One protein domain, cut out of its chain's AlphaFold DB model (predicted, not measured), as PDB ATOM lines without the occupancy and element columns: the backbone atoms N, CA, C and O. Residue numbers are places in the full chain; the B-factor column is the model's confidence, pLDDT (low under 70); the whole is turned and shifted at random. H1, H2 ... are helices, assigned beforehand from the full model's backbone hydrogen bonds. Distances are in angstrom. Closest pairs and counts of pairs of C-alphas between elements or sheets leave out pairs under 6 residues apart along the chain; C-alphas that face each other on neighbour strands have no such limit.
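Overview. This is residues 12 to 54 of the 200 residues of the protein "SET domain-containing protein" of Sinocyclocheilus rhinocerous (UniProt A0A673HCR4). One longer helix, H3, makes one side of a small elongated body, and a loop of chain folds back on itself along its other side. Residues 17 to 21 run from the short helix H1 toward the end where H3 finishes, and residues 22 to 27 turn back to the other end, where the short helix H2 lies; residues 34 to 40 then lead across to the start of H3. The printed part has 43 residues with three named helices, in the order H1, H2, H3, and no named strand; the class is all helix. It is compact, with a radius of gyration of the C-alphas of 9.7 A, and spans 28 by 16 by 16 A.

Arrangement. The longest helix is H3, residues 41 to 52. H1, residues 12 to 16, is close to H3 but not clearly touching it: the closest C-alphas are those of Val 14 and Trp 46, 7.5 A apart, and the centres are 12.1 A apart. H2, residues 28 to 33, is apart from H3, but only just, with their closest C-alphas 8.3 A apart. H1 and H2 are apart. In H1, H2 and H3 every O i to N i+4 pair is within hydrogen-bond range.

Along the chain. H3 measures 16.0 A from C-alpha 41 at (148.104, 152.262, 158.966) to C-alpha 52 at (141.555, 166.541, 161.740). H2 measures 8.7 A from Lys 28 to Asp 33. H1 measures 6.3 A and begins with C-alpha 12 at (140.205, 154.817, 147.761).

Size, cuts and confidence. The two C-alphas farthest apart, those of Asp 33 and Ser 54, are 28.6 A apart. The printed part has no cut. The link from H1 to H2 is long, with 11 residues, and that from H2 to H3 is short, with 7. The mean pLDDT of the printed part is 74.5; residues 20 to 22 and 48 to 54 are under 70.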
ATOM      1  N   ALA A  12     141.233 155.846 147.883       80.62
ATOM      2  CA  ALA A  12     140.205 154.817 147.761       80.62
ATOM      3  C   ALA A  12     139.577 154.463 149.122       80.62
ATOM      4  O   ALA A  12     138.369 154.233 149.210       80.62
ATOM      5  N   PHE A  13     140.372 154.472 150.198       82.12
ATOM      6  CA  PHE A  13     139.891 154.201 151.556       82.12
ATOM      7  C   PHE A  13     138.908 155.255 152.068       82.12
ATOM      8  O   PHE A  13     137.843 154.899 152.564       82.12
ATOM      9  N   VAL A  14     139.222 156.544 151.918       80.12
ATOM     10  CA  VAL A  14     138.334 157.640 152.354       80.12
ATOM     11  C   VAL A  14     137.076 157.721 151.489       80.12
ATOM     12  O   VAL A  14     136.006 158.048 151.992       80.12
ATOM     13  N   THR A  15     137.177 157.358 150.210       82.31
ATOM     14  CA  THR A  15     136.006 157.246 149.329       82.31
ATOM     15  C   THR A  15     135.048 156.154 149.816       82.31
ATOM     16  O   THR A  15     133.834 156.340 149.796       82.31
ATOM     17  N   ARG A  16     135.583 155.017 150.290       86.50
ATOM     18  CA  ARG A  16     134.771 153.895 150.780       86.50
ATOM     19  C   ARG A  16     134.247 154.095 152.201       86.50
ATOM     20  O   ARG A  16     133.124 153.680 152.494       86.50
ATOM     21  N   PHE A  17     135.053 154.724 153.052       86.81
ATOM     22  CA  PHE A  17     134.751 155.047 154.443       86.81
ATOM     23  C   PHE A  17     134.886 156.561 154.661       86.81
ATOM     24  O   PHE A  17     135.935 157.023 155.126       86.81
ATOM     25  N   PRO A  18     133.849 157.350 154.333       81.12
ATOM     26  CA  PRO A  18     133.883 158.794 154.520       81.12
ATOM     27  C   PRO A  18     134.134 159.162 155.980       81.12
ATOM     28  O   PRO A  18     133.528 158.609 156.898       81.12
ATOM     29  N   VAL A  19     135.047 160.104 156.195       76.38
ATOM     30  CA  VAL A  19     135.389 160.603 157.527       76.38
ATOM     31  C   VAL A  19     134.324 161.605 157.975       76.38
ATOM     32  O   VAL A  19     134.077 162.593 157.288       76.38
ATOM     33  N   SER A  20     133.724 161.387 159.144       68.38
ATOM     34  CA  SER A  20     132.801 162.331 159.787       68.38
ATOM     35  C   SER A  20     133.115 162.466 161.278       68.38
ATOM     36  O   SER A  20     133.649 161.537 161.882       68.38
ATOM     37  N   LEU A  21     132.811 163.631 161.867       55.53
ATOM     38  CA  LEU A  21     133.190 163.979 163.245       55.53
ATOM     39  C   LEU A  21     132.644 162.978 164.275       55.53
ATOM     40  O   LEU A  21     133.395 162.499 165.120       55.53
ATOM     41  N   ASP A  22     131.375 162.600 164.129       66.62
ATOM     42  CA  ASP A  22     130.679 161.669 165.028       66.62
ATOM     43  C   ASP A  22     130.593 160.237 164.464       66.62
ATOM     44  O   ASP A  22     129.928 159.364 165.025       66.62
ATOM     45  N   GLY A  23     131.240 159.978 163.322       70.25
ATOM     46  CA  GLY A  23     131.218 158.675 162.660       70.25
ATOM     47  C   GLY A  23     131.956 157.601 163.457       70.25
ATOM     48  O   GLY A  23     132.997 157.848 164.058       70.25
ATOM     49  N   GLN A  24     131.466 156.365 163.437       73.56
ATOM     50  CA  GLN A  24     132.234 155.252 163.995       73.56
ATOM     51  C   GLN A  24     133.315 154.809 162.996       73.56
ATOM     52  O   GLN A  24     133.014 154.678 161.806       73.56
ATOM     53  N   PRO A  25     134.566 154.575 163.438       77.06
ATOM     54  CA  PRO A  25     135.613 154.099 162.547       77.06
ATOM     55  C   PRO A  25     135.284 152.711 161.989       77.06
ATOM     56  O   PRO A  25     134.730 151.876 162.711       77.06
ATOM     57  N   PRO A  26     135.670 152.416 160.736       86.25
ATOM     58  CA  PRO A  26     135.464 151.096 160.163       86.25
ATOM     59  C   PRO A  26     136.256 150.040 160.944       86.25
ATOM     60  O   PRO A  26     137.464 150.168 161.176       86.25
ATOM     61  N   SER A  27     135.570 148.971 161.346       87.44
ATOM     62  CA  SER A  27     136.176 147.839 162.047       87.44
ATOM     63  C   SER A  27     137.192 147.110 161.162       87.44
ATOM     64  O   SER A  27     137.149 147.181 159.934       87.44
ATOM     65  N   LYS A  28     138.112 146.359 161.780       85.94
ATOM     66  CA  LYS A  28     139.114 145.551 161.063       85.94
ATOM     67  C   LYS A  28     138.480 144.643 160.000       85.94
ATOM     68  O   LYS A  28     138.949 144.626 158.868       85.94
ATOM     69  N   LYS A  29     137.377 143.971 160.345       90.62
ATOM     70  CA  LYS A  29     136.634 143.100 159.427       90.62
ATOM     71  C   LYS A  29     136.112 143.863 158.203       90.62
ATOM     72  O   LYS A  29     136.385 143.459 157.085       90.62
ATOM     73  N   GLN A  30     135.470 145.015 158.412       88.56
ATOM     74  CA  GLN A  30     134.950 145.845 157.317       88.56
ATOM     75  C   GLN A  30     136.051 146.323 156.359       88.56
ATOM     76  O   GLN A  30     135.818 146.415 155.160       88.56
ATOM     77  N   ARG A  31     137.252 146.622 156.868       89.88
ATOM     78  CA  ARG A  31     138.388 147.049 156.034       89.88
ATOM     79  C   ARG A  31     138.932 145.903 155.177       89.88
ATOM     80  O   ARG A  31     139.184 146.106 153.992       89.88
ATOM     81  N   VAL A  32     139.084 144.719 155.770       88.06
ATOM     82  CA  VAL A  32     139.613 143.527 155.087       88.06
ATOM     83  C   VAL A  32     138.625 142.999 154.042       88.06
ATOM     84  O   VAL A  32     139.046 142.694 152.930       88.06
ATOM     85  N   ASP A  33     137.323 142.976 154.347       90.19
ATOM     86  CA  ASP A  33     136.273 142.555 153.400       90.19
ATOM     87  C   ASP A  33     136.229 143.465 152.152       90.19
ATOM     88  O   ASP A  33     135.915 143.025 151.049       90.19
ATOM     89  N   GLU A  34     136.619 144.734 152.305       87.62
ATOM     90  CA  GLU A  34     136.755 145.708 151.217       87.62
ATOM     91  C   GLU A  34     138.121 145.644 150.512       87.62
ATOM     92  O   GLU A  34     138.414 146.468 149.645       87.62
ATOM     93  N   GLY A  35     138.976 144.678 150.847       85.94
ATOM     94  CA  GLY A  35     140.274 144.467 150.206       85.94
ATOM     95  C   GLY A  35     141.340 145.502 150.573       85.94
ATOM     96  O   GLY A  35     142.251 145.735 149.778       85.94
ATOM     97  N   PHE A  36     141.225 146.154 151.735       86.00
ATOM     98  CA  PHE A  36     142.292 146.990 152.291       86.00
ATOM     99  C   PHE A  36     143.220 146.182 153.211       86.00
ATOM    100  O   PHE A  36     142.800 145.153 153.746       86.00
ATOM    101  N   PRO A  37     144.468 146.645 153.432       80.62
ATOM    102  CA  PRO A  37     145.409 145.971 154.320       80.62
ATOM    103  C   PRO A  37     144.856 145.761 155.734       80.62
ATOM    104  O   PRO A  37     144.150 146.608 156.290       80.62
ATOM    105  N   GLU A  38     145.214 144.621 156.326       79.38
ATOM    106  CA  GLU A  38     144.817 144.249 157.688       79.38
ATOM    107  C   GLU A  38     145.499 145.121 158.760       79.38
ATOM    108  O   GLU A  38     144.988 145.257 159.877       79.38
ATOM    109  N   ASP A  39     146.634 145.731 158.408       75.81
ATOM    110  CA  ASP A  39     147.411 146.593 159.287       75.81
ATOM    111  C   ASP A  39     146.633 147.830 159.776       75.81
ATOM    112  O   ASP A  39     145.524 148.162 159.338       75.81
ATOM    113  N   HIS A  40     147.206 148.503 160.771       72.94
ATOM    114  CA  HIS A  40     146.581 149.660 161.399       72.94
ATOM    115  C   HIS A  40     146.821 150.972 160.647       72.94
ATOM    116  O   HIS A  40     146.157 151.951 160.958       72.94
ATOM    117  N   VAL A  41     147.661 151.009 159.605       72.56
ATOM    118  CA  VAL A  41     148.104 152.262 158.966       72.56
ATOM    119  C   VAL A  41     146.921 153.068 158.431       72.56
ATOM    120  O   VAL A  41     146.831 154.281 158.624       72.56
ATOM    121  N   PHE A  42     145.967 152.394 157.792       74.50
ATOM    122  CA  PHE A  42     144.773 153.038 157.245       74.50
ATOM    123  C   PHE A  42     143.777 153.436 158.338       74.50
ATOM    124  O   PHE A  42     143.151 154.489 158.236       74.50
ATOM    125  N   TYR A  43     143.665 152.636 159.402       75.50
ATOM    126  CA  TYR A  43     142.837 152.955 160.566       75.50
ATOM    127  C   TYR A  43     143.380 154.181 161.310       75.50
ATOM    128  O   TYR A  43     142.633 155.125 161.553       75.50
ATOM    129  N   ASP A  44     144.679 154.212 161.598       70.50
ATOM    130  CA  ASP A  44     145.347 155.302 162.309       70.50
ATOM    131  C   ASP A  44     145.275 156.597 161.504       70.50
ATOM    132  O   ASP A  44     144.976 157.662 162.047       70.50
ATOM    133  N   ARG A  45     145.459 156.507 160.183       74.88
ATOM    134  CA  ARG A  45     145.324 157.651 159.281       74.88
ATOM    135  C   ARG A  45     143.875 158.131 159.165       74.88
ATOM    136  O   ARG A  45     143.649 159.335 159.139       74.88
ATOM    137  N   TRP A  46     142.887 157.235 159.160       78.50
ATOM    138  CA  TRP A  46     141.463 157.597 159.174       78.50
ATOM    139  C   TRP A  46     141.044 158.240 160.499       78.50
ATOM    140  O   TRP A  46     140.383 159.274 160.490       78.50
ATOM    141  N   ARG A  47     141.491 157.696 161.638       70.50
ATOM    142  CA  ARG A  47     141.270 158.281 162.969       70.50
ATOM    143  C   ARG A  47     141.935 159.643 163.077       70.50
ATOM    144  O   ARG A  47     141.300 160.587 163.530       70.50
ATOM    145  N   SER A  48     143.161 159.772 162.574       60.56
ATOM    146  CA  SER A  48     143.856 161.058 162.471       60.56
ATOM    147  C   SER A  48     143.061 162.060 161.633       60.56
ATOM    148  O   SER A  48     142.909 163.197 162.056       60.56
ATOM    149  N   SER A  49     142.485 161.645 160.499       62.28
ATOM    150  CA  SER A  49     141.617 162.492 159.666       62.28
ATOM    151  C   SER A  49     140.276 162.836 160.330       62.28
ATOM    152  O   SER A  49     139.750 163.927 160.136       62.28
ATOM    153  N   GLN A  50     139.714 161.938 161.137       51.84
ATOM    154  CA  GLN A  50     138.506 162.212 161.917       51.84
ATOM    155  C   GLN A  50     138.767 163.269 162.991       51.84
ATOM    156  O   GLN A  50     137.990 164.208 163.140       51.84
ATOM    157  N   PHE A  51     139.906 163.167 163.675       48.16
ATOM    158  CA  PHE A  51     140.378 164.196 164.596       48.16
ATOM    159  C   PHE A  51     140.818 165.482 163.871       48.16
ATOM    160  O   PHE A  51     140.706 166.565 164.433       48.16
ATOM    161  N   PHE A  52     141.232 165.397 162.603       42.62
ATOM    162  CA  PHE A  52     141.555 166.541 161.740       42.62
ATOM    163  C   PHE A  52     140.321 167.396 161.392       42.62
ATOM    164  O   PHE A  52     140.446 168.613 161.264       42.62
ATOM    165  N   CYS A  53     139.120 166.804 161.319       40.84
ATOM    166  CA  CYS A  53     137.850 167.547 161.229       40.84
ATOM    167  C   CYS A  53     137.477 168.287 162.533       40.84
ATOM    168  O   CYS A  53     136.558 169.101 162.529       40.84
ATOM    169  N   SER A  54     138.201 168.047 163.634       38.19
ATOM    170  CA  SER A  54     137.969 168.611 164.972       38.19
ATOM    171  C   SER A  54     138.970 169.720 165.368       38.19
ATOM    172  O   SER A  54     139.150 169.962 166.558       38.19
TER     173      SER A  54